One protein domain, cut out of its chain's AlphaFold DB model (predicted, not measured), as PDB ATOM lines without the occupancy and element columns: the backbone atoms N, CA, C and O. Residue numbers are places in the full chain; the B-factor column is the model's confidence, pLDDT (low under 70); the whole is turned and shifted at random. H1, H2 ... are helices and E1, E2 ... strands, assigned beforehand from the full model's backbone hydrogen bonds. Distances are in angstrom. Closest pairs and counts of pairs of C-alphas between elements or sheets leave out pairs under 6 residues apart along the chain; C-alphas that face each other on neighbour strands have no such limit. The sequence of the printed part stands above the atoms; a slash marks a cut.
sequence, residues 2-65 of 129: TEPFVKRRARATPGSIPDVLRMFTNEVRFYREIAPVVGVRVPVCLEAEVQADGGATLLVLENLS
ATOM      1  N   THR A   2      21.450  75.060  70.324       83.56
ATOM      2  CA  THR A   2      20.867  75.050  68.972       83.56
ATOM      3  C   THR A   2      21.833  75.717  67.993       83.56
ATOM      4  O   THR A   2      22.370  76.777  68.311       83.56
ATOM      5  N   GLU A   3      22.049  75.104  66.828       94.25
ATOM      6  CA  GLU A   3      22.844  75.669  65.723       94.25
ATOM      7  C   GLU A   3      22.386  77.094  65.390       94.25
ATOM      8  O   GLU A   3      21.176  77.291  65.284       94.25
ATOM      9  N   PRO A   4      23.285  78.080  65.217       96.50
ATOM     10  CA  PRO A   4      22.909  79.469  64.969       96.50
ATOM     11  C   PRO A   4      22.256  79.667  63.596       96.50
ATOM     12  O   PRO A   4      22.521  78.948  62.632       96.50
ATOM     13  N   PHE A   5      21.427  80.703  63.483       97.06
ATOM     14  CA  PHE A   5      20.850  81.108  62.208       97.06
ATOM     15  C   PHE A   5      21.833  82.000  61.444       97.06
ATOM     16  O   PHE A   5      22.184  83.089  61.899       97.06
ATOM     17  N   VAL A   6      22.258  81.549  60.261       97.38
ATOM     18  CA  VAL A   6      23.213  82.267  59.408       97.38
ATOM     19  C   VAL A   6      22.494  82.879  58.212       97.38
ATOM     20  O   VAL A   6      21.911  82.175  57.386       97.38
ATOM     21  N   LYS A   7      22.587  84.201  58.072       96.06
ATOM     22  CA  LYS A   7      22.016  84.961  56.959       96.06
ATOM     23  C   LYS A   7      23.119  85.651  56.169       96.06
ATOM     24  O   LYS A   7      23.742  86.604  56.634       96.06
ATOM     25  N   ARG A   8      23.329  85.178  54.939       96.25
ATOM     26  CA  ARG A   8      24.274  85.745  53.969       96.25
ATOM     27  C   ARG A   8      23.505  86.401  52.835       96.25
ATOM     28  O   ARG A   8      22.567  85.811  52.301       96.25
ATOM     29  N   ARG A   9      23.895  87.618  52.466       95.00
ATOM     30  CA  ARG A   9      23.348  88.308  51.294       95.00
ATOM     31  C   ARG A   9      24.475  88.890  50.465       95.00
ATOM     32  O   ARG A   9      25.399  89.489  51.010       95.00
ATOM     33  N   ALA A  10      24.376  88.703  49.155       94.06
ATOM     34  CA  ALA A  10      25.196  89.430  48.205       94.06
ATOM     35  C   ALA A  10      24.786  90.909  48.180       94.06
ATOM     36  O   ALA A  10      23.762  91.308  48.746       94.06
ATOM     37  N   ARG A  11      25.587  91.708  47.477       92.12
ATOM     38  CA  ARG A  11      25.267  93.102  47.191       92.12
ATOM     39  C   ARG A  11      23.880  93.236  46.573       92.12
ATOM     40  O   ARG A  11      23.512  92.466  45.689       92.12
ATOM     41  N   ALA A  12      23.129  94.231  47.035       92.50
ATOM     42  CA  ALA A  12      21.877  94.605  46.398       92.50
ATOM     43  C   ALA A  12      22.139  95.080  44.961       92.50
ATOM     44  O   ALA A  12      23.112  95.787  44.698       92.50
ATOM     45  N   THR A  13      21.265  94.703  44.032       94.50
ATOM     46  CA  THR A  13      21.338  95.194  42.653       94.50
ATOM     47  C   THR A  13      21.205  96.721  42.646       94.50
ATOM     48  O   THR A  13      20.266  97.223  43.274       94.50
ATOM     49  N   PRO A  14      22.083  97.466  41.950       93.69
ATOM     50  CA  PRO A  14      21.990  98.922  41.886       93.69
ATOM     51  C   PRO A  14      20.601  99.397  41.445       93.69
ATOM     52  O   PRO A  14      20.034  98.858  40.493       93.69
ATOM     53  N   GLY A  15      20.037 100.376  42.152       95.25
ATOM     54  CA  GLY A  15      18.706 100.930  41.868       95.25
ATOM     55  C   GLY A  15      17.524 100.066  42.327       95.25
ATOM     56  O   GLY A  15      16.376 100.497  42.223       95.25
ATOM     57  N   SER A  16      17.770  98.870  42.868       95.69
ATOM     58  CA  SER A  16      16.720  98.059  43.494       95.69
ATOM     59  C   SER A  16      16.262  98.653  44.832       95.69
ATOM     60  O   SER A  16      16.983  99.417  45.473       95.69
ATOM     61  N   ILE A  17      15.079  98.252  45.307       95.25
ATOM     62  CA  ILE A  17      14.549  98.694  46.609       95.25
ATOM     63  C   ILE A  17      15.549  98.434  47.761       95.25
ATOM     64  O   ILE A  17      15.791  99.360  48.541       95.25
ATOM     65  N   PRO A  18      16.184  97.246  47.884       93.12
ATOM     66  CA  PRO A  18      17.200  97.017  48.911       93.12
ATOM     67  C   PRO A  18      18.426  97.929  48.817       93.12
ATOM     68  O   PRO A  18      18.997  98.254  49.859       93.12
ATOM     69  N   ASP A  19      18.823  98.335  47.607       93.50
ATOM     70  CA  ASP A  19      19.949  99.246  47.367       93.50
ATOM     71  C   ASP A  19      19.587 100.681  47.770       93.50
ATOM     72  O   ASP A  19      20.218 101.255  48.660       93.50
ATOM     73  N   VAL A  20      18.488 101.216  47.223       94.56
ATOM     74  CA  VAL A  20      18.011 102.584  47.496       94.56
ATOM     75  C   VAL A  20      17.723 102.795  48.985       94.56
ATOM     76  O   VAL A  20      18.099 103.818  49.556       94.56
ATOM     77  N   LEU A  21      17.099 101.813  49.644       92.69
ATOM     78  CA  LEU A  21      16.782 101.875  51.075       92.69
ATOM     79  C   LEU A  21      17.898 101.324  51.968       92.69
ATOM     80  O   LEU A  21      17.735 101.263  53.191       92.69
ATOM     81  N   ARG A  22      19.031 100.918  51.381       91.94
ATOM     82  CA  ARG A  22      20.203 100.379  52.083       91.94
ATOM     83  C   ARG A  22      19.862  99.232  53.044       91.94
ATOM     84  O   ARG A  22      20.517  99.074  54.077       91.94
ATOM     85  N   MET A  23      18.844  98.432  52.714       93.62
ATOM     86  CA  MET A  23      18.190  97.477  53.619       93.62
ATOM     87  C   MET A  23      19.180  96.531  54.299       93.62
ATOM     88  O   MET A  23      19.128  96.370  55.512       93.62
ATOM     89  N   PHE A  24      20.103  95.931  53.540       93.31
ATOM     90  CA  PHE A  24      21.018  94.918  54.083       93.31
ATOM     91  C   PHE A  24      22.021  95.541  55.060       93.31
ATOM     92  O   PHE A  24      22.227  95.034  56.159       93.31
ATOM     93  N   THR A  25      22.585  96.699  54.705       92.25
ATOM     94  CA  THR A  25      23.502  97.425  55.596       92.25
ATOM     95  C   THR A  25      22.789  97.999  56.821       92.25
ATOM     96  O   THR A  25      23.359  98.008  57.910       92.25
ATOM     97  N   ASN A  26      21.532  98.431  56.673       93.06
ATOM     98  CA  ASN A  26      20.710  98.906  57.783       93.06
ATOM     99  C   ASN A  26      20.348  97.772  58.746       93.06
ATOM    100  O   ASN A  26      20.317  98.005  59.949       93.06
ATOM    101  N   GLU A  27      20.138  96.553  58.249       94.75
ATOM    102  CA  GLU A  27      19.909  95.378  59.090       94.75
ATOM    103  C   GLU A  27      21.150  95.029  59.929       94.75
ATOM    104  O   GLU A  27      21.052  94.866  61.144       94.75
ATOM    105  N   VAL A  28      22.343  95.016  59.321       94.69
ATOM    106  CA  VAL A  28      23.609  94.847  60.062       94.69
ATOM    107  C   VAL A  28      23.781  95.947  61.108       94.69
ATOM    108  O   VAL A  28      24.118  95.682  62.265       94.69
ATOM    109  N   ARG A  29      23.513  97.196  60.722       92.06
ATOM    110  CA  ARG A  29      23.589  98.345  61.623       92.06
ATOM    111  C   ARG A  29      22.592  98.240  62.777       92.06
ATOM    112  O   ARG A  29      22.950  98.571  63.903       92.06
ATOM    113  N   PHE A  30      21.378  97.757  62.525       93.00
ATOM    114  CA  PHE A  30      20.379  97.521  63.560       93.00
ATOM    115  C   PHE A  30      20.929  96.587  64.638       93.00
ATOM    116  O   PHE A  30      20.945  96.969  65.806       93.00
ATOM    117  N   TYR A  31      21.467  95.426  64.261       94.50
ATOM    118  CA  TYR A  31      22.006  94.471  65.233       94.50
ATOM    119  C   TYR A  31      23.250  94.983  65.977       94.50
ATOM    120  O   TYR A  31      23.431  94.666  67.150       94.50
ATOM    121  N   ARG A  32      24.084  95.815  65.339       91.69
ATOM    122  CA  ARG A  32      25.295  96.371  65.972       91.69
ATOM    123  C   ARG A  32      25.029  97.560  66.888       91.69
ATOM    124  O   ARG A  32      25.727  97.723  67.885       91.69
ATOM    125  N   GLU A  33      24.092  98.428  66.521       88.62
ATOM    126  CA  GLU A  33      23.941  99.746  67.153       88.62
ATOM    127  C   GLU A  33      22.623  99.921  67.898       88.62
ATOM    128  O   GLU A  33      22.585 100.647  68.890       88.62
ATOM    129  N   ILE A  34      21.542  99.307  67.414       88.25
ATOM    130  CA  ILE A  34      20.179  99.582  67.889       88.25
ATOM    131  C   ILE A  34      19.681  98.462  68.799       88.25
ATOM    132  O   ILE A  34      19.204  98.737  69.895       88.25
ATOM    133  N   ALA A  35      19.854  97.204  68.394       91.31
ATOM    134  CA  ALA A  35      19.494  96.020  69.171       91.31
ATOM    135  C   ALA A  35      19.975  96.057  70.640       91.31
ATOM    136  O   ALA A  35      19.175  95.725  71.513       91.31
ATOM    137  N   PRO A  36      21.203  96.514  70.964       88.94
ATOM    138  CA  PRO A  36      21.659  96.566  72.356       88.94
ATOM    139  C   PRO A  36      20.945  97.608  73.227       88.94
ATOM    140  O   PRO A  36      21.047  97.544  74.449       88.94
ATOM    141  N   VAL A  37      20.270  98.593  72.624       86.69
ATOM    142  CA  VAL A  37      19.688  99.741  73.343       86.69
ATOM    143  C   VAL A  37      18.174  99.858  73.194       86.69
ATOM    144  O   VAL A  37      17.550 100.571  73.968       86.69
ATOM    145  N   VAL A  38      17.565  99.176  72.219       84.44
ATOM    146  CA  VAL A  38      16.152  99.365  71.845       84.44
ATOM    147  C   VAL A  38      15.158  98.970  72.946       84.44
ATOM    148  O   VAL A  38      14.031  99.454  72.941       84.44
ATOM    149  N   GLY A  39      15.569  98.145  73.916       82.44
ATOM    150  CA  GLY A  39      14.743  97.791  75.078       82.44
ATOM    151  C   GLY A  39      13.671  96.730  74.804       82.44
ATOM    152  O   GLY A  39      12.840  96.464  75.665       82.44
ATOM    153  N   VAL A  40      13.703  96.093  73.630       87.38
ATOM    154  CA  VAL A  40      12.891  94.916  73.297       87.38
ATOM    155  C   VAL A  40      13.801  93.725  73.033       87.38
ATOM    156  O   VAL A  40      14.915  93.874  72.528       87.38
ATOM    157  N   ARG A  41      13.326  92.523  73.365       88.81
ATOM    158  CA  ARG A  41      14.052  91.298  73.050       88.81
ATOM    159  C   ARG A  41      14.165  91.145  71.533       88.81
ATOM    160  O   ARG A  41      13.163  91.083  70.827       88.81
ATOM    161  N   VAL A  42      15.392  90.968  71.065       92.31
ATOM    162  CA  VAL A  42      15.738  90.561  69.697       92.31
ATOM    163  C   VAL A  42      16.566  89.269  69.753       92.31
ATOM    164  O   VAL A  42      17.070  88.941  70.831       92.31
ATOM    165  N   PRO A  43      16.712  88.515  68.644       94.81
ATOM    166  CA  PRO A  43      17.653  87.398  68.607       94.81
ATOM    167  C   PRO A  43      19.051  87.863  69.030       94.81
ATOM    168  O   PRO A  43      19.499  88.924  68.575       94.81
ATOM    169  N   VAL A  44      19.745  87.084  69.865       94.06
ATOM    170  CA  VAL A  44      21.140  87.394  70.217       94.06
ATOM    171  C   VAL A  44      21.983  87.443  68.942       94.06
ATOM    172  O   VAL A  44      21.954  86.517  68.135       94.06
ATOM    173  N   CYS A  45      22.727  88.529  68.750       96.00
ATOM    174  CA  CYS A  45      23.635  88.682  67.620       96.00
ATOM    175  C   CYS A  45      25.023  88.166  68.000       96.00
ATOM    176  O   CYS A  45      25.659  88.723  68.893       96.00
ATOM    177  N   LEU A  46      25.489  87.127  67.310       95.25
ATOM    178  CA  LEU A  46      26.825  86.554  67.489       95.25
ATOM    179  C   LEU A  46      27.842  87.240  66.569       95.25
ATOM    180  O   LEU A  46      28.962  87.517  66.983       95.25
ATOM    181  N   GLU A  47      27.428  87.567  65.343       96.25
ATOM    182  CA  GLU A  47      28.274  88.212  64.337       96.25
ATOM    183  C   GLU A  47      27.428  89.079  63.393       96.25
ATOM    184  O   GLU A  47      26.324  88.692  63.001       96.25
ATOM    185  N   ALA A  48      27.936  90.260  63.030       96.00
ATOM    186  CA  ALA A  48      27.260  91.192  62.131       96.00
ATOM    187  C   ALA A  48      28.268  92.008  61.312       96.00
ATOM    188  O   ALA A  48      28.907  92.940  61.818       96.00
ATOM    189  N   GLU A  49      28.369  91.697  60.022       94.69
ATOM    190  CA  GLU A  49      29.394  92.249  59.140       94.69
ATOM    191  C   GLU A  49      28.825  92.789  57.827       94.69
ATOM    192  O   GLU A  49      27.905  92.232  57.225       94.69
ATOM    193  N   VAL A  50      29.434  93.884  57.370       92.12
ATOM    194  CA  VAL A  50      29.388  94.327  55.976       92.12
ATOM    195  C   VAL A  50      30.785  94.065  55.424       92.12
ATOM    196  O   VAL A  50      31.757  94.532  56.018       92.12
ATOM    197  N   GLN A  51      30.894  93.310  54.332       87.12
ATOM    198  CA  GLN A  51      32.190  93.022  53.719       87.12
ATOM    199  C   GLN A  51      32.865  94.304  53.212       87.12
ATOM    200  O   GLN A  51      32.213  95.321  52.977       87.12
ATOM    201  N   ALA A  52      34.190  94.258  53.049       76.81
ATOM    202  CA  ALA A  52      35.010  95.425  52.714       76.81
ATOM    203  C   ALA A  52      34.627  96.098  51.379       76.81
ATOM    204  O   ALA A  52      34.855  97.294  51.211       76.81
ATOM    205  N   ASP A  53      34.000  95.361  50.458       77.81
ATOM    206  CA  ASP A  53      33.451  95.889  49.202       77.81
ATOM    207  C   ASP A  53      32.138  96.686  49.383       77.81
ATOM    208  O   ASP A  53      31.587  97.231  48.421       77.81
ATOM    209  N   GLY A  54      31.638  96.756  50.622       66.94
ATOM    210  CA  GLY A  54      30.436  97.471  51.038       66.94
ATOM    211  C   GLY A  54      29.129  96.838  50.565       66.94
ATOM    212  O   GLY A  54      28.069  97.435  50.764       66.94
ATOM    213  N   GLY A  55      29.189  95.677  49.907       76.94
ATOM    214  CA  GLY A  55      28.057  95.089  49.207       76.94
ATOM    215  C   GLY A  55      27.476  93.874  49.914       76.94
ATOM    216  O   GLY A  55      26.270  93.824  50.159       76.94
ATOM    217  N   ALA A  56      28.315  92.893  50.236       90.25
ATOM    218  CA  ALA A  56      27.851  91.671  50.881       90.25
ATOM    219  C   ALA A  56      27.682  91.851  52.399       90.25
ATOM    220  O   ALA A  56      28.449  92.562  53.047       90.25
ATOM    221  N   THR A  57      26.694  91.170  52.980       95.19
ATOM    222  CA  THR A  57      26.418  91.212  54.424       95.19
ATOM    223  C   THR A  57      26.317  89.818  55.029       95.19
ATOM    224  O   THR A  57      25.745  88.913  54.409       95.19
ATOM    225  N   LEU A  58      26.803  89.680  56.261       95.56
ATOM    226  CA  LEU A  58      26.705  88.479  57.088       95.56
ATOM    227  C   LEU A  58      26.046  88.821  58.427       95.56
ATOM    228  O   LEU A  58      26.428  89.786  59.086       95.56
ATOM    229  N   LEU A  59      25.076  88.003  58.826       96.81
ATOM    230  CA  LEU A  59      24.502  87.981  60.166       96.81
ATOM    231  C   LEU A  59      24.517  86.549  60.698       96.81
ATOM    232  O   LEU A  59      24.041  85.635  60.020       96.81
ATOM    233  N   VAL A  60      25.025  86.374  61.914       97.44
ATOM    234  CA  VAL A  60      24.943  85.126  62.679       97.44
ATOM    235  C   VAL A  60      24.152  85.424  63.945       97.44
ATOM    236  O   VAL A  60      24.577  86.223  64.782       97.44
ATOM    237  N   LEU A  61      22.975  84.817  64.059       97.19
ATOM    238  CA  LEU A  61      21.987  85.114  65.091       97.19
ATOM    239  C   LEU A  61      21.629  83.863  65.896       97.19
ATOM    240  O   LEU A  61      21.778  82.732  65.431       97.19
ATOM    241  N   GLU A  62      21.093  84.079  67.093       96.12
ATOM    242  CA  GLU A  62      20.378  83.064  67.857       96.12
ATOM    243  C   GLU A  62      19.330  82.381  66.979       96.12
ATOM    244  O   GLU A  62      18.544  83.034  66.287       96.12
ATOM    245  N   ASN A  63      19.305  81.056  67.026       95.81
ATOM    246  CA  ASN A  63      18.309  80.296  66.302       95.81
ATOM    247  C   ASN A  63      17.012  80.189  67.104       95.81
ATOM    248  O   ASN A  63      16.977  79.629  68.199       95.81
ATOM    249  N   LEU A  64      15.939  80.713  66.512       93.06
ATOM    250  CA  LEU A  64      14.592  80.737  67.077       93.06
ATOM    251  C   LEU A  64      13.657  79.717  66.426       93.06
ATOM    252  O   LEU A  64      12.446  79.857  66.545       93.06
ATOM    253  N   SER A  65      14.168  78.696  65.737       92.25
ATOM    254  CA  SER A  65      13.331  77.704  65.044       92.25
ATOM    255  C   SER A  65      12.376  76.947  65.972       92.25
ATOM    256  O   SER A  65      11.373  76.417  65.508       92.25
TER     257      SER A  65
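AT A GLANCE: This is residues 2 to 65 of the 129 residues of an uncharacterized protein of Actinopolymorpha rutila (UniProt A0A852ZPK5). A small sheet of three strands has one helix, H2, packed slantwise over one face, while its other face is bare of named helices. The very short helix H1 is off the sheet, near the first residues of H2. The printed part has 64 residues, with E1, H1, H2, E2 and E3 in that order along the chain; the sheet runs E1, E3, E2, all antiparallel, and the class is mixed, helices and strands. It is only just compact, close to loose, with a radius of gyration of the C-alphas of 12.4 A and spans of 35 by 25 by 21 A.

HOW THE PARTS SIT: The inner strand E3, residues 57 to 61, is antiparallel to edge strand E1, residues 5 to 9, at 171 degrees, with N 7 and O 59 2.8 A apart, within hydrogen-bond range. E3 and edge strand E2, residues 45 to 50, form a hairpin at 179 degrees, with N 49 and O 58 2.9 A apart, also within range. H2, residues 23 to 34, is on the sheet at a height of 8.6 A, over E2 and, only just, over E3 with 3 C-alphas; this gives two layers, a helix on one face of a sheet. On the local plane H2 and E2 stand at 46 degrees, slantwise. The closest C-alphas of H2 and E2 are those of Val 28 and Ala 48, 5.6 A apart. H1, residues 17 to 20, is not on the sheet; it is close to H2 but not clearly touching, the closest C-alphas, of Pro 18 and Phe 24, being 6.8 A apart. E1, H1, H2 and E2 form a split strand-helix-strand unit, two strands running the same way with E3 between them, and its crossover is right-handed. Every O i to N i+4 pair is within hydrogen-bond range in H2; H1 is too short for such a pair.

IN THESE COORDINATES: E1 begins at C-alpha 5 (20.850, 81.108, 62.208) and is 13.3 A long; E3 is 13.1 A and ends at C-alpha 61 (21.987, 85.114, 65.091). E2 is 14.2 A, H2 14.6 A and H1 5.3 A.

THE WHOLE: The C-alphas farthest apart, of Thr 2 and Gly 15, are 37.5 A apart. The printed part has no cut and no long link. Mean pLDDT of the printed part is 91.9, and residue 54 is under 70.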